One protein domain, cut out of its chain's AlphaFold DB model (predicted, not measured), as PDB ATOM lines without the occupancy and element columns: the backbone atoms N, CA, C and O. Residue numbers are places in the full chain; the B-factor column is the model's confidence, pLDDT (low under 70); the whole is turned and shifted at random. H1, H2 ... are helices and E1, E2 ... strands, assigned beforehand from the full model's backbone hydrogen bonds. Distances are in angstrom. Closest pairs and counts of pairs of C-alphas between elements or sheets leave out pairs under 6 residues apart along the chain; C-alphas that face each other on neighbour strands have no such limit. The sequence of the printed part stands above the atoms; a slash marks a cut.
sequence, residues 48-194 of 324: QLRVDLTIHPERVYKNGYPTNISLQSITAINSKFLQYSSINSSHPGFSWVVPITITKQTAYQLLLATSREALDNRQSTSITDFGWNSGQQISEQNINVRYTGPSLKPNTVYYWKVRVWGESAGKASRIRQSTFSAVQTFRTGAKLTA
ATOM      1  N   GLN A  48     113.893 206.302 196.530       96.06
ATOM      2  CA  GLN A  48     113.345 205.906 197.837       96.06
ATOM      3  C   GLN A  48     112.992 204.414 197.923       96.06
ATOM      4  O   GLN A  48     111.908 204.040 198.377       96.06
ATOM      5  N   LEU A  49     113.914 203.573 197.459       97.38
ATOM      6  CA  LEU A  49     113.793 202.124 197.516       97.38
ATOM      7  C   LEU A  49     113.572 201.665 198.967       97.38
ATOM      8  O   LEU A  49     114.122 202.253 199.905       97.38
ATOM      9  N   ARG A  50     112.744 200.636 199.156       96.75
ATOM     10  CA  ARG A  50     112.459 200.024 200.462       96.75
ATOM     11  C   ARG A  50     112.327 198.516 200.327       96.75
ATOM     12  O   ARG A  50     111.841 198.019 199.310       96.75
ATOM     13  N   VAL A  51     112.675 197.819 201.403       96.00
ATOM     14  CA  VAL A  51     112.463 196.377 201.571       96.00
ATOM     15  C   VAL A  51     111.670 196.170 202.852       96.00
ATOM     16  O   VAL A  51     112.043 196.706 203.894       96.00
ATOM     17  N   ASP A  52     110.542 195.467 202.768       94.31
ATOM     18  CA  ASP A  52     109.579 195.298 203.861       94.31
ATOM     19  C   ASP A  52     109.209 196.644 204.511       94.31
ATOM     20  O   ASP A  52     109.200 196.799 205.727       94.31
ATOM     21  N   LEU A  53     108.970 197.665 203.676       91.38
ATOM     22  CA  LEU A  53     108.693 199.059 204.071       91.38
ATOM     23  C   LEU A  53     109.804 199.742 204.892       91.38
ATOM     24  O   LEU A  53     109.672 200.920 205.234       91.38
ATOM     25  N   THR A  54     110.917 199.054 205.154       92.50
ATOM     26  CA  THR A  54     112.064 199.595 205.877       92.50
ATOM     27  C   THR A  54     112.705 200.693 205.046       92.50
ATOM     28  O   THR A  54     113.132 200.477 203.910       92.50
ATOM     29  N   ILE A  55     112.763 201.884 205.633       87.69
ATOM     30  CA  ILE A  55     113.472 203.032 205.076       87.69
ATOM     31  C   ILE A  55     114.929 202.925 205.530       87.69
ATOM     32  O   ILE A  55     115.191 202.719 206.714       87.69
ATOM     33  N   HIS A  56     115.871 203.078 204.600       92.62
ATOM     34  CA  HIS A  56     117.310 202.923 204.844       92.62
ATOM     35  C   HIS A  56     117.722 201.559 205.445       92.62
ATOM     36  O   HIS A  56     118.405 201.535 206.475       92.62
ATOM     37  N   PRO A  57     117.324 200.417 204.845       94.62
ATOM     38  CA  PRO A  57     117.694 199.091 205.348       94.62
ATOM     39  C   PRO A  57     119.213 198.845 205.345       94.62
ATOM     40  O   PRO A  57     119.686 197.950 206.038       94.62
ATOM     41  N   GLU A  58     119.983 199.652 204.611       95.44
ATOM     42  CA  GLU A  58     121.445 199.620 204.574       95.44
ATOM     43  C   GLU A  58     122.115 200.226 205.814       95.44
ATOM     44  O   GLU A  58     123.315 200.042 206.026       95.44
ATOM     45  N   ARG A  59     121.376 201.011 206.604       96.00
ATOM     46  CA  ARG A  59     121.969 201.880 207.617       96.00
ATOM     47  C   ARG A  59     122.274 201.117 208.900       96.00
ATOM     48  O   ARG A  59     121.406 200.490 209.506       96.00
ATOM     49  N   VAL A  60     123.513 201.263 209.356       96.88
ATOM     50  CA  VAL A  60     123.979 200.770 210.651       96.88
ATOM     51  C   VAL A  60     123.976 201.907 211.662       96.88
ATOM     52  O   VAL A  60     124.442 203.016 211.387       96.88
ATOM     53  N   TYR A  61     123.502 201.606 212.863       96.88
ATOM     54  CA  TYR A  61     123.404 202.528 213.978       96.88
ATOM     55  C   TYR A  61     124.270 202.072 215.151       96.88
ATOM     56  O   TYR A  61     124.491 200.882 215.365       96.88
ATOM     57  N   LYS A  62     124.722 203.035 215.951       95.75
ATOM     58  CA  LYS A  62     125.355 202.808 217.251       95.75
ATOM     59  C   LYS A  62     124.655 203.672 218.285       95.75
ATOM     60  O   LYS A  62     124.679 204.899 218.194       95.75
ATOM     61  N   ASN A  63     124.032 203.036 219.272       93.62
ATOM     62  CA  ASN A  63     123.238 203.713 220.298       93.62
ATOM     63  C   ASN A  63     122.151 204.616 219.686       93.62
ATOM     64  O   ASN A  63     121.965 205.750 220.121       93.62
ATOM     65  N   GLY A  64     121.495 204.139 218.622       94.44
ATOM     66  CA  GLY A  64     120.452 204.868 217.892       94.44
ATOM     67  C   GLY A  64     120.947 205.975 216.951       94.44
ATOM     68  O   GLY A  64     120.130 206.566 216.253       94.44
ATOM     69  N   TYR A  65     122.250 206.261 216.889       94.94
ATOM     70  CA  TYR A  65     122.815 207.243 215.955       94.94
ATOM     71  C   TYR A  65     123.340 206.572 214.685       94.94
ATOM     72  O   TYR A  65     123.937 205.500 214.794       94.94
ATOM     73  N   PRO A  66     123.159 207.178 213.499       95.62
ATOM     74  CA  PRO A  66     123.681 206.630 212.252       95.62
ATOM     75  C   PRO A  66     125.212 206.558 212.272       95.62
ATOM     76  O   PRO A  66     125.880 207.403 212.869       95.62
ATOM     77  N   THR A  67     125.763 205.550 211.604       96.12
ATOM     78  CA  THR A  67     127.207 205.353 211.433       96.12
ATOM     79  C   THR A  67     127.559 205.247 209.950       96.12
ATOM     80  O   THR A  67     126.683 205.004 209.123       96.12
ATOM     81  N   ASN A  68     128.849 205.358 209.631       95.38
ATOM     82  CA  ASN A  68     129.378 205.081 208.289       95.38
ATOM     83  C   ASN A  68     129.790 203.605 208.108       95.38
ATOM     84  O   ASN A  68     130.474 203.267 207.146       95.38
ATOM     85  N   ILE A  69     129.429 202.727 209.051       95.44
ATOM     86  CA  ILE A  69     129.732 201.294 208.975       95.44
ATOM     87  C   ILE A  69     128.778 200.654 207.967       95.44
ATOM     88  O   ILE A  69     127.570 200.882 208.015       95.44
ATOM     89  N   SER A  70     129.318 199.829 207.074       94.94
ATOM     90  CA  SER A  70     128.530 199.086 206.096       94.94
ATOM     91  C   SER A  70     128.014 197.764 206.682       94.94
ATOM     92  O   SER A  70     128.626 197.185 207.585       94.94
ATOM     93  N   LEU A  71     126.897 197.246 206.160       95.19
ATOM     94  CA  LEU A  71     126.334 195.955 206.591       95.19
ATOM     95  C   LEU A  71     127.292 194.771 206.379       95.19
ATOM     96  O   LEU A  71     127.191 193.762 207.080       95.19
ATOM     97  N   GLN A  72     128.207 194.896 205.418       91.81
ATOM     98  CA  GLN A  72     129.221 193.911 205.052       91.81
ATOM     99  C   GLN A  72     130.296 193.794 206.135       91.81
ATOM    100  O   GLN A  72     130.792 192.705 206.396       91.81
ATOM    101  N   SER A  73     130.620 194.901 206.807       92.88
ATOM    102  CA  SER A  73     131.600 194.927 207.898       92.88
ATOM    103  C   SER A  73     131.031 194.445 209.239       92.88
ATOM    104  O   SER A  73     131.749 194.411 210.240       92.88
ATOM    105  N   ILE A  74     129.744 194.087 209.302       92.44
ATOM    106  CA  ILE A  74     129.109 193.603 210.531       92.44
ATOM    107  C   ILE A  74     129.458 192.136 210.779       92.44
ATOM    108  O   ILE A  74     129.073 191.243 210.018       92.44
ATOM    109  N   THR A  75     130.112 191.900 211.913       89.19
ATOM    110  CA  THR A  75     130.521 190.594 212.433       89.19
ATOM    111  C   THR A  75     129.740 190.260 213.702       89.19
ATOM    112  O   THR A  75     129.125 191.132 214.314       89.19
ATOM    113  N   ALA A  76     129.808 189.006 214.158       85.56
ATOM    114  CA  ALA A  76     129.184 188.586 215.418       85.56
ATOM    115  C   ALA A  76     129.709 189.351 216.655       85.56
ATOM    116  O   ALA A  76     129.031 189.437 217.678       85.56
ATOM    117  N   ILE A  77     130.924 189.904 216.574       85.12
ATOM    118  CA  ILE A  77     131.543 190.655 217.672       85.12
ATOM    119  C   ILE A  77     130.974 192.073 217.719       85.12
ATOM    120  O   ILE A  77     130.483 192.509 218.761       85.12
ATOM    121  N   ASN A  78     131.015 192.801 216.599       88.56
ATOM    122  CA  ASN A  78     130.588 194.201 216.582       88.56
ATOM    123  C   ASN A  78     129.057 194.359 216.585       88.56
ATOM    124  O   ASN A  78     128.558 195.373 217.075       88.56
ATOM    125  N   SER A  79     128.303 193.334 216.165       85.88
ATOM    126  CA  SER A  79     126.838 193.332 216.223       85.88
ATOM    127  C   SER A  79     126.285 193.426 217.647       85.88
ATOM    128  O   SER A  79     125.121 193.764 217.814       85.88
ATOM    129  N   LYS A  80     127.100 193.181 218.687       88.75
ATOM    130  CA  LYS A  80     126.707 193.382 220.094       88.75
ATOM    131  C   LYS A  80     126.476 194.852 220.454       88.75
ATOM    132  O   LYS A  80     125.733 195.146 221.383       88.75
ATOM    133  N   PHE A  81     127.111 195.773 219.729       91.69
ATOM    134  CA  PHE A  81     127.073 197.211 220.018       91.69
ATOM    135  C   PHE A  81     126.459 198.036 218.883       91.69
ATOM    136  O   PHE A  81     126.286 199.249 219.023       91.69
ATOM    137  N   LEU A  82     126.129 197.386 217.769       95.94
ATOM    138  CA  LEU A  82     125.547 197.997 216.583       95.94
ATOM    139  C   LEU A  82     124.103 197.531 216.405       95.94
ATOM    140  O   LEU A  82     123.724 196.443 216.828       95.94
ATOM    141  N   GLN A  83     123.286 198.380 215.799       95.69
ATOM    142  CA  GLN A  83     121.887 198.109 215.499       95.69
ATOM    143  C   GLN A  83     121.662 198.302 214.003       95.69
ATOM    144  O   GLN A  83     122.193 199.234 213.408       95.69
ATOM    145  N   TYR A  84     120.880 197.429 213.390       94.94
ATOM    146  CA  TYR A  84     120.466 197.523 211.993       94.94
ATOM    147  C   TYR A  84     119.150 196.764 211.827       94.94
ATOM    148  O   TYR A  84     118.807 195.911 212.650       94.94
ATOM    149  N   SER A  85     118.398 197.097 210.784       94.19
ATOM    150  CA  SER A  85     117.151 196.410 210.462       94.19
ATOM    151  C   SER A  85     117.452 195.151 209.658       94.19
ATOM    152  O   SER A  85     117.895 195.228 208.514       94.19
ATOM    153  N   SER A  86     117.212 193.988 210.259       94.31
ATOM    154  CA  SER A  86     117.277 192.708 209.550       94.31
ATOM    155  C   SER A  86     115.966 192.430 208.825       94.31
ATOM    156  O   SER A  86     114.887 192.545 209.408       94.31
ATOM    157  N   ILE A  87     116.067 191.998 207.571       96.19
ATOM    158  CA  ILE A  87     114.933 191.501 206.794       96.19
ATOM    159  C   ILE A  87     114.725 190.030 207.148       96.19
ATOM    160  O   ILE A  87     115.558 189.176 206.842       96.19
ATOM    161  N   ASN A  88     113.632 189.746 207.849       96.50
ATOM    162  CA  ASN A  88     113.334 188.410 208.370       96.50
ATOM    163  C   ASN A  88     112.294 187.667 207.517       96.50
ATOM    164  O   ASN A  88     112.002 186.504 207.786       96.50
ATOM    165  N   SER A  89     111.712 188.319 206.507       95.88
ATOM    166  CA  SER A  89     110.777 187.669 205.593       95.88
ATOM    167  C   SER A  89     111.525 186.754 204.626       95.88
ATOM    168  O   SER A  89     112.551 187.147 204.069       95.88
ATOM    169  N   SER A  90     111.007 185.547 204.387       95.31
ATOM    170  CA  SER A  90     111.502 184.700 203.291       95.31
ATOM    171  C   SER A  90     111.089 185.221 201.908       95.31
ATOM    172  O   SER A  90     111.757 184.917 200.924       95.31
ATOM    173  N   HIS A  91     110.039 186.047 201.844       94.81
ATOM    174  CA  HIS A  91     109.534 186.694 200.628       94.81
ATOM    175  C   HIS A  91     109.343 188.199 200.889       94.81
ATOM    176  O   HIS A  91     108.207 188.675 201.057       94.81
ATOM    177  N   PRO A  92     110.444 188.960 201.012       96.12
ATOM    178  CA  PRO A  92     110.356 190.375 201.335       96.12
ATOM    179  C   PRO A  92     109.617 191.154 200.243       96.12
ATOM    180  O   PRO A  92     109.644 190.796 199.062       96.12
ATOM    181  N   GLY A  93     108.928 192.214 200.646       96.19
ATOM    182  CA  GLY A  93     108.248 193.138 199.749       96.19
ATOM    183  C   GLY A  93     109.149 194.294 199.338       96.19
ATOM    184  O   GLY A  93     109.641 195.036 200.185       96.19
ATOM    185  N   PHE A  94     109.324 194.505 198.041       97.88
ATOM    186  CA  PHE A  94     110.069 195.634 197.495       97.88
ATOM    187  C   PHE A  94     109.139 196.800 197.174       97.88
ATOM    188  O   PHE A  94     108.031 196.610 196.679       97.88
ATOM    189  N   SER A  95     109.571 198.020 197.482       98.06
ATOM    190  CA  SER A  95     108.834 199.236 197.118       98.06
ATOM    191  C   SER A  95     109.775 200.296 196.567       98.06
ATOM    192  O   SER A  95     110.939 200.360 196.969       98.06
ATOM    193  N   TRP A  96     109.278 201.142 195.673       97.81
ATOM    194  CA  TRP A  96     110.028 202.258 195.100       97.81
ATOM    195  C   TRP A  96     109.096 203.413 194.739       97.81
ATOM    196  O   TRP A  96     107.924 203.223 194.429       97.81
ATOM    197  N   VAL A  97     109.640 204.628 194.748       97.06
ATOM    198  CA  VAL A  97     108.964 205.808 194.210       97.06
ATOM    199  C   VAL A  97     109.242 205.882 192.713       97.06
ATOM    200  O   VAL A  97     110.400 205.944 192.286       97.06
ATOM    201  N   VAL A  98     108.166 205.867 191.925       95.75
ATOM    202  CA  VAL A  98     108.198 206.048 190.469       95.75
ATOM    203  C   VAL A  98     108.682 207.474 190.152       95.75
ATOM    204  O   VAL A  98     108.266 208.423 190.818       95.75
ATOM    205  N   PRO A  99     109.593 207.653 189.181       93.06
ATOM    206  CA  PRO A  99     110.118 208.967 188.811       93.06
ATOM    207  C   PRO A  99     109.017 209.897 188.286       93.06
ATOM    208  O   PRO A  99     108.172 209.469 187.511       93.06
ATOM    209  N   ILE A 100     109.106 211.201 188.576       89.94
ATOM    210  CA  ILE A 100     108.123 212.214 188.123       89.94
ATOM    211  C   ILE A 100     107.980 212.316 186.591       89.94
ATOM    212  O   ILE A 100     106.991 212.824 186.074       89.94
ATOM    213  N   THR A 101     108.969 211.818 185.846       88.12
ATOM    214  CA  THR A 101     108.932 211.754 184.375       88.12
ATOM    215  C   THR A 101     108.015 210.648 183.838       88.12
ATOM    216  O   THR A 101     107.703 210.655 182.647       88.12
ATOM    217  N   ILE A 102     107.570 209.727 184.701       90.12
ATOM    218  CA  ILE A 102     106.600 208.671 184.417       90.12
ATOM    219  C   ILE A 102     105.330 208.971 185.215       90.12
ATOM    220  O   ILE A 102     105.331 208.945 186.441       90.12
ATOM    221  N   THR A 103     104.240 209.247 184.507       88.69
ATOM    222  CA  THR A 103     102.927 209.543 185.105       88.69
ATOM    223  C   THR A 103     102.246 208.282 185.621       88.69
ATOM    224  O   THR A 103     101.627 208.300 186.682       88.69
ATOM    225  N   LYS A 104     102.407 207.175 184.892       90.88
ATOM    226  CA  LYS A 104     101.831 205.876 185.220       90.88
ATOM    227  C   LYS A 104     102.816 204.763 184.876       90.88
ATOM    228  O   LYS A 104     103.202 204.619 183.718       90.88
ATOM    229  N   GLN A 105     103.239 203.989 185.877       95.38
ATOM    230  CA  GLN A 105     104.061 202.796 185.657       95.38
ATOM    231  C   GLN A 105     103.216 201.707 184.993       95.38
ATOM    232  O   GLN A 105     102.086 201.476 185.403       95.38
ATOM    233  N   THR A 106     103.789 201.007 184.019       96.31
ATOM    234  CA  THR A 106     103.166 199.863 183.336       96.31
ATOM    235  C   THR A 106     103.984 198.580 183.463       96.31
ATOM    236  O   THR A 106     103.444 197.487 183.300       96.31
ATOM    237  N   ALA A 107     105.280 198.681 183.768       97.50
ATOM    238  CA  ALA A 107     106.122 197.524 184.044       97.50
ATOM    239  C   ALA A 107     107.299 197.865 184.965       97.50
ATOM    240  O   ALA A 107     107.693 199.027 185.091       97.50
ATOM    241  N   TYR A 108     107.919 196.839 185.547       97.50
ATOM    242  CA  TYR A 108     109.164 196.959 186.304       97.50
ATOM    243  C   TYR A 108     110.116 195.792 186.042       97.50
ATOM    244  O   TYR A 108     109.728 194.745 185.532       97.50
ATOM    245  N   GLN A 109     111.386 195.971 186.397       95.88
ATOM    246  CA  GLN A 109     112.372 194.900 186.451       95.88
ATOM    247  C   GLN A 109     113.260 195.094 187.670       95.88
ATOM    248  O   GLN A 109     113.899 196.139 187.820       95.88
ATOM    249  N   LEU A 110     113.323 194.060 188.503       95.50
ATOM    250  CA  LEU A 110     114.097 194.014 189.729       95.50
ATOM    251  C   LEU A 110     115.290 193.076 189.558       95.50
ATOM    252  O   LEU A 110     115.152 191.945 189.091       95.50
ATOM    253  N   LEU A 111     116.463 193.561 189.956       94.06
ATOM    254  CA  LEU A 111     117.691 192.780 190.034       94.06
ATOM    255  C   LEU A 111     118.119 192.687 191.494       94.06
ATOM    256  O   LEU A 111     118.134 193.705 192.184       94.06
ATOM    257  N   LEU A 112     118.499 191.494 191.937       94.19
ATOM    258  CA  LEU A 112     118.993 191.202 193.279       94.19
ATOM    259  C   LEU A 112     120.268 190.359 193.162       94.19
ATOM    260  O   LEU A 112     120.327 189.459 192.332       94.19
ATOM    261  N   ALA A 113     121.279 190.611 193.985       92.31
ATOM    262  CA  ALA A 113     122.502 189.812 194.021       92.31
ATOM    263  C   ALA A 113     123.166 189.851 195.399       92.31
ATOM    264  O   ALA A 113     122.852 190.709 196.221       92.31
ATOM    265  N   THR A 114     124.109 188.944 195.651       91.19
ATOM    266  CA  THR A 114     124.917 188.920 196.888       91.19
ATOM    267  C   THR A 114     126.242 189.678 196.766       91.19
ATOM    268  O   THR A 114     126.984 189.771 197.740       91.19
ATOM    269  N   SER A 115     126.559 190.236 195.595       88.00
ATOM    270  CA  SER A 115     127.687 191.156 195.400       88.00
ATOM    271  C   SER A 115     127.333 192.255 194.400       88.00
ATOM    272  O   SER A 115     126.364 192.134 193.642       88.00
ATOM    273  N   ARG A 116     128.104 193.347 194.405       85.00
ATOM    274  CA  ARG A 116     127.848 194.482 193.516       85.00
ATOM    275  C   ARG A 116     128.227 194.162 192.073       85.00
ATOM    276  O   ARG A 116     127.471 194.468 191.157       85.00
ATOM    277  N   GLU A 117     129.337 193.465 191.889       82.19
ATOM    278  CA  GLU A 117     129.850 192.996 190.601       82.19
ATOM    279  C   GLU A 117     128.827 192.067 189.939       82.19
ATOM    280  O   GLU A 117     128.495 192.214 188.762       82.19
ATOM    281  N   ALA A 118     128.242 191.162 190.732       78.00
ATOM    282  CA  ALA A 118     127.191 190.262 190.283       78.00
ATOM    283  C   ALA A 118     125.873 190.978 189.956       78.00
ATOM    284  O   ALA A 118     125.034 190.372 189.298       78.00
ATOM    285  N   LEU A 119     125.671 192.225 190.397       82.69
ATOM    286  CA  LEU A 119     124.500 193.047 190.074       82.69
ATOM    287  C   LEU A 119     124.727 193.919 188.826       82.69
ATOM    288  O   LEU A 119     123.777 194.241 188.107       82.69
ATOM    289  N   ASP A 120     125.970 194.329 188.573       74.19
ATOM    290  CA  ASP A 120     126.337 195.201 187.455       74.19
ATOM    291  C   ASP A 120     126.609 194.416 186.160       74.19
ATOM    292  O   ASP A 120     126.212 194.873 185.090       74.19
ATOM    293  N   ASN A 121     127.110 193.180 186.253       63.03
ATOM    294  CA  ASN A 121     127.372 192.303 185.100       63.03
ATOM    295  C   ASN A 121     126.130 191.552 184.560       63.03
ATOM    296  O   ASN A 121     126.253 190.623 183.759       63.03
ATOM    297  N   ARG A 122     124.908 191.896 184.991       59.62
ATOM    298  CA  ARG A 122     123.691 191.133 184.645       59.62
ATOM    299  C   ARG A 122     122.928 191.738 183.472       59.62
ATOM    300  O   ARG A 122     122.000 192.521 183.650       59.62
ATOM    301  N   GLN A 123     123.265 191.269 182.272       50.84
ATOM    302  CA  GLN A 123     122.334 191.178 181.135       50.84
ATOM    303  C   GLN A 123     121.693 189.779 181.016       50.84
ATOM    304  O   GLN A 123     120.731 189.607 180.276       50.84
ATOM    305  N   SER A 124     122.183 188.785 181.770       48.16
ATOM    306  CA  SER A 124     121.734 187.389 181.686       48.16
ATOM    307  C   SER A 124     120.560 187.075 182.626       48.16
ATOM    308  O   SER A 124     120.557 187.456 183.801       48.16
ATOM    309  N   THR A 125     119.567 186.361 182.094       48.31
ATOM    310  CA  THR A 125     118.372 185.822 182.765       48.31
ATOM    311  C   THR A 125     118.651 184.575 183.617       48.31
ATOM    312  O   THR A 125     117.730 184.066 184.252       48.31
ATOM    313  N   SER A 126     119.895 184.083 183.682       47.44
ATOM    314  CA  SER A 126     120.230 182.874 184.446       47.44
ATOM    315  C   SER A 126     120.106 183.083 185.959       47.44
ATOM    316  O   SER A 126     120.836 183.873 186.562       47.44
ATOM    317  N   ILE A 127     119.203 182.331 186.582       53.53
ATOM    318  CA  ILE A 127     119.042 182.233 188.035       53.53
ATOM    319  C   ILE A 127     120.272 181.515 188.605       53.53
ATOM    320  O   ILE A 127     120.582 180.403 188.189       53.53
ATOM    321  N   THR A 128     120.988 182.140 189.542       57.41
ATOM    322  CA  THR A 128     122.075 181.478 190.283       57.41
ATOM    323  C   THR A 128     121.953 181.780 191.771       57.41
ATOM    324  O   THR A 128     121.318 182.760 192.155       57.41
ATOM    325  N   ASP A 129     122.633 181.004 192.614       56.78
ATOM    326  CA  ASP A 129     122.747 181.230 194.066       56.78
ATOM    327  C   ASP A 129     123.170 182.652 194.476       56.78
ATOM    328  O   ASP A 129     123.003 183.048 195.632       56.78
ATOM    329  N   PHE A 130     123.753 183.401 193.539       59.94
ATOM    330  CA  PHE A 130     124.362 184.709 193.751       59.94
ATOM    331  C   PHE A 130     123.541 185.861 193.166       59.94
ATOM    332  O   PHE A 130     123.911 187.019 193.358       59.94
ATOM    333  N   GLY A 131     122.450 185.584 192.440       75.00
ATOM    334  CA  GLY A 131     121.607 186.644 191.898       75.00
ATOM    335  C   GLY A 131     120.320 186.201 191.210       75.00
ATOM    336  O   GLY A 131     120.197 185.096 190.685       75.00
ATOM    337  N   TRP A 132     119.367 187.125 191.195       89.88
ATOM    338  CA  TRP A 132     118.029 186.988 190.650       89.88
ATOM    339  C   TRP A 132     117.678 188.198 189.782       89.88
ATOM    340  O   TRP A 132     118.010 189.340 190.103       89.88
ATOM    341  N   ASN A 133     116.990 187.932 188.679       92.12
ATOM    342  CA  ASN A 133     116.469 188.927 187.756       92.12
ATOM    343  C   ASN A 133     115.003 188.586 187.510       92.12
ATOM    344  O   ASN A 133     114.711 187.511 186.992       92.12
ATOM    345  N   SER A 134     114.089 189.490 187.858       93.62
ATOM    346  CA  SER A 134     112.660 189.250 187.643       93.62
ATOM    347  C   SER A 134     112.283 189.176 186.161       93.62
ATOM    348  O   SER A 134     111.167 188.793 185.840       93.62
ATOM    349  N   GLY A 135     113.148 189.626 185.248       92.19
ATOM    350  CA  GLY A 135     112.728 190.022 183.906       92.19
ATOM    351  C   GLY A 135     111.796 191.237 183.956       92.19
ATOM    352  O   GLY A 135     111.557 191.816 185.021       92.19
ATOM    353  N   GLN A 136     111.284 191.646 182.799       95.12
ATOM    354  CA  GLN A 136     110.272 192.695 182.734       95.12
ATOM    355  C   GLN A 136     108.916 192.125 183.160       95.12
ATOM    356  O   GLN A 136     108.370 191.241 182.507       95.12
ATOM    357  N   GLN A 137     108.378 192.649 184.251       97.31
ATOM    358  CA  GLN A 137     107.081 192.288 184.806       97.31
ATOM    359  C   GLN A 137     106.061 193.351 184.400       97.31
ATOM    360  O   GLN A 137     106.229 194.517 184.762       97.31
ATOM    361  N   ILE A 138     105.029 192.969 183.642       97.56
ATOM    362  CA  ILE A 138     103.939 193.871 183.241       97.56
ATOM    363  C   ILE A 138     103.021 194.076 184.446       97.56
ATOM    364  O   ILE A 138     102.222 193.208 184.788       97.56
ATOM    365  N   SER A 139     103.208 195.194 185.143       97.06
ATOM    366  CA  SER A 139     102.489 195.525 186.368       97.06
ATOM    367  C   SER A 139     102.683 196.992 186.742       97.06
ATOM    368  O   SER A 139     103.788 197.549 186.687       97.06
ATOM    369  N   GLU A 140     101.598 197.603 187.200       96.75
ATOM    370  CA  GLU A 140     101.577 198.967 187.733       96.75
ATOM    371  C   GLU A 140     102.010 199.015 189.212       96.75
ATOM    372  O   GLU A 140     102.210 200.090 189.777       96.75
ATOM    373  N   GLN A 141     102.186 197.850 189.853       97.31
ATOM    374  CA  GLN A 141     102.530 197.751 191.267       97.31
ATOM    375  C   GLN A 141     103.956 198.256 191.538       97.31
ATOM    376  O   GLN A 141     104.925 197.842 190.901       97.31
ATOM    377  N   ASN A 142     104.090 199.137 192.529       96.81
ATOM    378  CA  ASN A 142     105.368 199.713 192.972       96.81
ATOM    379  C   ASN A 142     105.543 199.702 194.504       96.81
ATOM    380  O   ASN A 142     106.563 200.156 195.021       96.81
ATOM    381  N   ILE A 143     104.558 199.166 195.230       96.69
ATOM    382  CA  ILE A 143     104.563 199.019 196.686       96.69
ATOM    383  C   ILE A 143     104.394 197.542 197.023       96.69
ATOM    384  O   ILE A 143     103.530 196.857 196.471       96.69
ATOM    385  N   ASN A 144     105.207 197.067 197.966       95.12
ATOM    386  CA  ASN A 144     105.167 195.712 198.513       95.12
ATOM    387  C   ASN A 144     105.152 194.605 197.436       95.12
ATOM    388  O   ASN A 144     104.454 193.599 197.571       95.12
ATOM    389  N   VAL A 145     105.912 194.797 196.355       97.50
ATOM    390  CA  VAL A 145     106.105 193.806 195.293       97.50
ATOM    391  C   VAL A 145     106.858 192.618 195.877       97.50
ATOM    392  O   VAL A 145     108.018 192.744 196.274       97.50
ATOM    393  N   ARG A 146     106.186 191.469 195.984       96.06
ATOM    394  CA  ARG A 146     106.735 190.289 196.658       96.06
ATOM    395  C   ARG A 146     107.889 189.685 195.872       96.06
ATOM    396  O   ARG A 146     107.807 189.497 194.663       96.06
ATOM    397  N   TYR A 147     108.957 189.358 196.589       95.44
ATOM    398  CA  TYR A 147     110.059 188.576 196.059       95.44
ATOM    399  C   TYR A 147     109.595 187.167 195.667       95.44
ATOM    400  O   TYR A 147     109.013 186.461 196.488       95.44
ATOM    401  N   THR A 148     109.891 186.760 194.433       93.44
ATOM    402  CA  THR A 148     109.542 185.441 193.872       93.44
ATOM    403  C   THR A 148     110.763 184.681 193.345       93.44
ATOM    404  O   THR A 148     110.629 183.718 192.594       93.44
ATOM    405  N   GLY A 149     111.970 185.130 193.701       91.31
ATOM    406  CA  GLY A 149     113.216 184.470 193.316       91.31
ATOM    407  C   GLY A 149     113.597 183.293 194.223       91.31
ATOM    408  O   GLY A 149     112.820 182.889 195.087       91.31
ATOM    409  N   PRO A 150     114.821 182.755 194.062       91.12
ATOM    410  CA  PRO A 150     115.344 181.677 194.900       91.12
ATOM    411  C   PRO A 150     115.361 182.023 196.386       91.12
ATOM    412  O   PRO A 150     115.554 183.184 196.750       91.12
ATOM    413  N   SER A 151     115.263 181.002 197.238       92.94
ATOM    414  CA  SER A 151     115.328 181.140 198.694       92.94
ATOM    415  C   SER A 151     116.505 182.005 199.149       92.94
ATOM    416  O   SER A 151     117.666 181.726 198.840       92.94
ATOM    417  N   LEU A 152     116.202 183.052 199.918       94.19
ATOM    418  CA  LEU A 152     117.223 183.918 200.495       94.19
ATOM    419  C   LEU A 152     118.000 183.174 201.591       94.19
ATOM    420  O   LEU A 152     117.439 182.395 202.363       94.19
ATOM    421  N   LYS A 153     119.302 183.441 201.677       94.25
ATOM    422  CA  LYS A 153     120.191 182.865 202.689       94.25
ATOM    423  C   LYS A 153     120.107 183.697 203.978       94.25
ATOM    424  O   LYS A 153     120.042 184.927 203.891       94.25
ATOM    425  N   PRO A 154     120.112 183.083 205.177       95.31
ATOM    426  CA  PRO A 154     120.209 183.815 206.441       95.31
ATOM    427  C   PRO A 154     121.502 184.635 206.552       95.31
ATOM    428  O   PRO A 154     122.505 184.300 205.925       95.31
ATOM    429  N   ASN A 155     121.501 185.687 207.377       93.88
ATOM    430  CA  ASN A 155     122.676 186.523 207.685       93.88
ATOM    431  C   ASN A 155     123.452 187.041 206.458       93.88
ATOM    432  O   ASN A 155     124.655 187.288 206.538       93.88
ATOM    433  N   THR A 156     122.775 187.214 205.329       94.12
ATOM    434  CA  THR A 156     123.386 187.507 204.034       94.12
ATOM    435  C   THR A 156     123.058 188.929 203.614       94.12
ATOM    436  O   THR A 156     121.931 189.402 203.773       94.12
ATOM    437  N   VAL A 157     124.062 189.628 203.089       95.56
ATOM    438  CA  VAL A 157     123.889 190.965 202.527       95.56
ATOM    439  C   VAL A 157     123.499 190.841 201.059       95.56
ATOM    440  O   VAL A 157     124.201 190.208 200.274       95.56
ATOM    441  N   TYR A 158     122.389 191.475 200.704       95.62
ATOM    442  CA  TYR A 158     121.866 191.525 199.350       95.62
ATOM    443  C   TYR A 158     121.871 192.954 198.818       95.62
ATOM    444  O   TYR A 158     121.598 193.913 199.539       95.62
ATOM    445  N   TYR A 159     122.145 193.074 197.527       95.19
ATOM    446  CA  TYR A 159     122.159 194.305 196.757       95.19
ATOM    447  C   TYR A 159     121.057 194.227 195.724       95.19
ATOM    448  O   TYR A 159     120.917 193.203 195.057       95.19
ATOM    449  N   TRP A 160     120.300 195.300 195.558       96.00
ATOM    450  CA  TRP A 160     119.231 195.325 194.578       96.00
ATOM    451  C   TRP A 160     119.081 196.681 193.912       96.00
ATOM    452  O   TRP A 160     119.456 197.718 194.459       96.00
ATOM    453  N   LYS A 161     118.537 196.653 192.700       96.12
ATOM    454  CA  LYS A 161     118.147 197.835 191.934       96.12
ATOM    455  C   LYS A 161     116.908 197.521 191.113       96.12
ATOM    456  O   LYS A 161     116.659 196.365 190.768       96.12
ATOM    457  N   VAL A 162     116.148 198.555 190.787       97.06
ATOM    458  CA  VAL A 162     114.922 198.438 189.997       97.06
ATOM    459  C   VAL A 162     114.913 199.475 188.884       97.06
ATOM    460  O   VAL A 162     115.413 200.587 189.051       97.06
ATOM    461  N   ARG A 163     114.366 199.104 187.730       95.94
ATOM    462  CA  ARG A 163     113.976 200.037 186.669       95.94
ATOM    463  C   ARG A 163     112.513 199.831 186.323       95.94
ATOM    464  O   ARG A 163     111.957 198.769 186.604       95.94
ATOM    465  N   VAL A 164     111.913 200.835 185.707       97.25
ATOM    466  CA  VAL A 164     110.485 200.854 185.399       97.25
ATOM    467  C   VAL A 164     110.240 201.278 183.958       97.25
ATOM    468  O   VAL A 164     111.074 201.939 183.335       97.25
ATOM    469  N   TRP A 165     109.069 200.910 183.450       95.62
ATOM    470  CA  TRP A 165     108.493 201.443 182.226       95.62
ATOM    471  C   TRP A 165     107.173 202.115 182.556       95.62
ATOM    472  O   TRP A 165     106.468 201.687 183.471       95.62
ATOM    473  N   GLY A 166     106.823 203.147 181.803       93.50
ATOM    474  CA  GLY A 166     105.528 203.780 181.963       93.50
ATOM    475  C   GLY A 166     105.296 204.948 181.027       93.50
ATOM    476  O   GLY A 166     106.173 205.332 180.250       93.50
ATOM    477  N   GLU A 167     104.096 205.498 181.106       90.94
ATOM    478  CA  GLU A 167     103.663 206.632 180.302       90.94
ATOM    479  C   GLU A 167     104.414 207.901 180.695       90.94
ATOM    480  O   GLU A 167     104.420 208.319 181.856       90.94
ATOM    481  N   SER A 168     105.054 208.536 179.719       84.31
ATOM    482  CA  SER A 168     105.796 209.767 179.956       84.31
ATOM    483  C   SER A 168     104.898 210.963 180.228       84.31
ATOM    484  O   SER A 168     103.879 211.130 179.564       84.31
ATOM    485  N   ALA A 169     105.349 211.871 181.092       71.38
ATOM    486  CA  ALA A 169     104.731 213.186 181.220       71.38
ATOM    487  C   ALA A 169     104.861 213.994 179.906       71.38
ATOM    488  O   ALA A 169     105.963 214.120 179.366       71.38
ATOM    489  N   GLY A 170     103.755 214.546 179.389       69.44
ATOM    490  CA  GLY A 170     103.740 215.448 178.224       69.44
ATOM    491  C   GLY A 170     102.626 215.175 177.201       69.44
ATOM    492  O   GLY A 170     101.901 214.192 177.299       69.44
ATOM    493  N   LYS A 171     102.499 216.057 176.194       60.47
ATOM    494  CA  LYS A 171     101.402 216.063 175.193       60.47
ATOM    495  C   LYS A 171     101.365 214.848 174.251       60.47
ATOM    496  O   LYS A 171     100.345 214.615 173.616       60.47
ATOM    497  N   ALA A 172     102.450 214.083 174.156       65.88
ATOM    498  CA  ALA A 172     102.492 212.816 173.433       65.88
ATOM    499  C   ALA A 172     102.894 211.713 174.419       65.88
ATOM    500  O   ALA A 172     104.089 211.497 174.639       65.88
ATOM    501  N   SER A 173     101.904 211.059 175.040       66.06
ATOM    502  CA  SER A 173     102.153 209.908 175.918       66.06
ATOM    503  C   SER A 173     102.876 208.825 175.113       66.06
ATOM    504  O   SER A 173     102.399 208.368 174.074       66.06
ATOM    505  N   ARG A 174     104.085 208.473 175.551       83.25
ATOM    506  CA  ARG A 174     104.879 207.365 175.017       83.25
ATOM    507  C   ARG A 174     105.356 206.527 176.190       83.25
ATOM    508  O   ARG A 174     105.679 207.077 177.245       83.25
ATOM    509  N   ILE A 175     105.465 205.215 175.994       86.00
ATOM    510  CA  ILE A 175     106.102 204.347 176.983       86.00
ATOM    511  C   ILE A 175     107.599 204.658 177.019       86.00
ATOM    512  O   ILE A 175     108.289 204.590 176.001       86.00
ATOM    513  N   ARG A 176     108.103 205.009 178.202       89.88
ATOM    514  CA  ARG A 176     109.521 205.256 178.461       89.88
ATOM    515  C   ARG A 176     110.062 204.256 179.452       89.88
ATOM    516  O   ARG A 176     109.409 203.955 180.443       89.88
ATOM    517  N   GLN A 177     111.284 203.813 179.197       93.25
ATOM    518  CA  GLN A 177     112.083 203.046 180.139       93.25
ATOM    519  C   GLN A 177     112.931 204.002 180.983       93.25
ATOM    520  O   GLN A 177     113.521 204.946 180.450       93.25
ATOM    521  N   SER A 178     113.028 203.749 182.285       93.62
ATOM    522  CA  SER A 178     113.970 204.443 183.160       93.62
ATOM    523  C   SER A 178     115.370 203.826 183.110       93.62
ATOM    524  O   SER A 178     115.556 202.657 182.756       93.62
ATOM    525  N   THR A 179     116.373 204.571 183.569       93.25
ATOM    526  CA  THR A 179     117.600 203.933 184.062       93.25
ATOM    527  C   THR A 179     117.291 203.099 185.312       93.25
ATOM    528  O   THR A 179     116.235 203.245 185.942       93.25
ATOM    529  N   PHE A 180     118.199 202.191 185.672       94.38
ATOM    530  CA  PHE A 180     118.131 201.540 186.980       94.38
ATOM    531  C   PHE A 180     118.338 202.561 188.098       94.38
ATOM    532  O   PHE A 180     119.127 203.498 187.961       94.38
ATOM    533  N   SER A 181     117.648 202.342 189.214       96.56
ATOM    534  CA  SER A 181     117.874 203.055 190.466       96.56
ATOM    535  C   SER A 181     119.331 202.961 190.916       96.56
ATOM    536  O   SER A 181     120.066 202.033 190.557       96.56
ATOM    537  N   ALA A 182     119.718 203.870 191.814       95.12
ATOM    538  CA  ALA A 182     120.848 203.595 192.687       95.12
ATOM    539  C   ALA A 182     120.622 202.249 193.396       95.12
ATOM    540  O   ALA A 182     119.486 201.869 193.705       95.12
ATOM    541  N   VAL A 183     121.705 201.515 193.623       94.69
ATOM    542  CA  VAL A 183     121.630 200.235 194.330       94.69
ATOM    543  C   VAL A 183     121.335 200.490 195.791       94.69
ATOM    544  O   VAL A 183     121.978 201.325 196.424       94.69
ATOM    545  N   GLN A 184     120.400 199.717 196.320       96.12
ATOM    546  CA  GLN A 184     120.138 199.632 197.741       96.12
ATOM    547  C   GLN A 184     120.615 198.283 198.277       96.12
ATOM    548  O   GLN A 184     120.688 197.288 197.555       96.12
ATOM    549  N   THR A 185     120.935 198.257 199.563       96.06
ATOM    550  CA  THR A 185     121.427 197.073 200.255       96.06
ATOM    551  C   THR A 185     120.531 196.757 201.442       96.06
ATOM    552  O   THR A 185     120.044 197.663 202.112       96.06
ATOM    553  N   PHE A 186     120.330 195.477 201.723       96.56
ATOM    554  CA  PHE A 186     119.723 195.015 202.967       96.56
ATOM    555  C   PHE A 186     120.430 193.751 203.452       96.56
ATOM    556  O   PHE A 186     121.148 193.097 202.696       96.56
ATOM    557  N   ARG A 187     120.228 193.400 204.722       96.00
ATOM    558  CA  ARG A 187     120.759 192.168 205.310       96.00
ATOM    559  C   ARG A 187     119.619 191.307 205.825       96.00
ATOM    560  O   ARG A 187     118.735 191.803 206.521       96.00
ATOM    561  N   THR A 188     119.641 190.024 205.491       95.75
ATOM    562  CA  THR A 188     118.695 189.055 206.048       95.75
ATOM    563  C   THR A 188     119.037 188.717 207.495       95.75
ATOM    564  O   THR A 188     120.203 188.727 207.898       95.75
ATOM    565  N   GLY A 189     118.017 188.408 208.294       94.19
ATOM    566  CA  GLY A 189     118.208 187.929 209.661       94.19
ATOM    567  C   GLY A 189     118.718 186.492 209.741       94.19
ATOM    568  O   GLY A 189     118.887 185.802 208.735       94.19
ATOM    569  N   ALA A 190     118.933 186.017 210.968       93.88
ATOM    570  CA  ALA A 190     119.374 184.645 211.232       93.88
ATOM    571  C   ALA A 190     118.290 183.589 210.950       93.88
ATOM    572  O   ALA A 190     118.612 182.424 210.732       93.88
ATOM    573  N   LYS A 191     117.013 183.989 210.946       95.38
ATOM    574  CA  LYS A 191     115.872 183.127 210.632       95.38
ATOM    575  C   LYS A 191     114.934 183.861 209.683       95.38
ATOM    576  O   LYS A 191     114.581 185.007 209.950       95.38
ATOM    577  N   LEU A 192     114.527 183.175 208.616       96.44
ATOM    578  CA  LEU A 192     113.581 183.687 207.631       96.44
ATOM    579  C   LEU A 192     112.249 182.944 207.727       96.44
ATOM    580  O   LEU A 192     112.237 181.715 207.777       96.44
ATOM    581  N   THR A 193     111.132 183.670 207.766       95.38
ATOM    582  CA  THR A 193     109.782 183.082 207.797       95.38
ATOM    583  C   THR A 193     108.825 183.851 206.889       95.38
ATOM    584  O   THR A 193     109.001 185.041 206.651       95.38
ATOM    585  N   ALA A 194     107.788 183.184 206.376       88.44
ATOM    586  CA  ALA A 194     106.858 183.790 205.416       88.44
ATOM    587  C   ALA A 194     106.017 184.948 205.997       88.44
ATOM    588  O   ALA A 194     105.557 185.804 205.249       88.44
TER     589      ALA A 194
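AT A GLANCE: This is residues 48 to 194 of the 324 residues of an uncharacterized protein of Arachidicoccus ginsenosidivorans (UniProt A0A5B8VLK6). With little regular structure, this elongated domain is a strongly twisted mixed sheet built on long strands E4 and E6, with the small antiparallel sheet of E1 and E3 over one face. The 147 printed residues, mostly strand but under half in named elements, hold E1 E2 E3 E4 H1 E5 E6 E7 E8 in order; compact, radius of gyration of the C-alphas 16.4 A, spans 57 by 34 by 29 A.

IN THESE COORDINATES: E6, residues 157 to 168, runs 34.5 A from C-alpha 157 at (123.889, 190.965, 202.527); E4, residues 102 to 113, runs 26.5 A; E8, residues 184 to 193, runs 22.0 A and ends with C-alpha 193 at (109.782, 183.082, 207.797). Shorter are E1, 48 to 51; E2, 86 to 89; E3, 93 to 97; H1, 117 to 120; E5, 131 to 133; E7, 175 to 177.

HOW THE PARTS SIT: E6 has E4 on one side (N 109 and O 163, 2.9 A), E7 and E8 on the other (N 176 and O 166, 2.8 A; N 160 and O 184, 2.8 A). E5 is antiparallel to E4 (N 132 and O 112, 2.8 A), E2 parallel to E8 (N 87 and O 187, 2.9 A), E1 antiparallel to E3 (N 50 and O 95, 2.8 A). H1, too short for an O i to N i+4 pair, is over E4, height over the sheet 8.1 A.

THE WHOLE: The farthest C-alphas, Ile 77 and Lys 171, are 58.0 A apart. The printed part has no cut; links E1 to E2 and E5 to E6 are long. Residues 121 to 130 and 170 to 173 have pLDDT under 70.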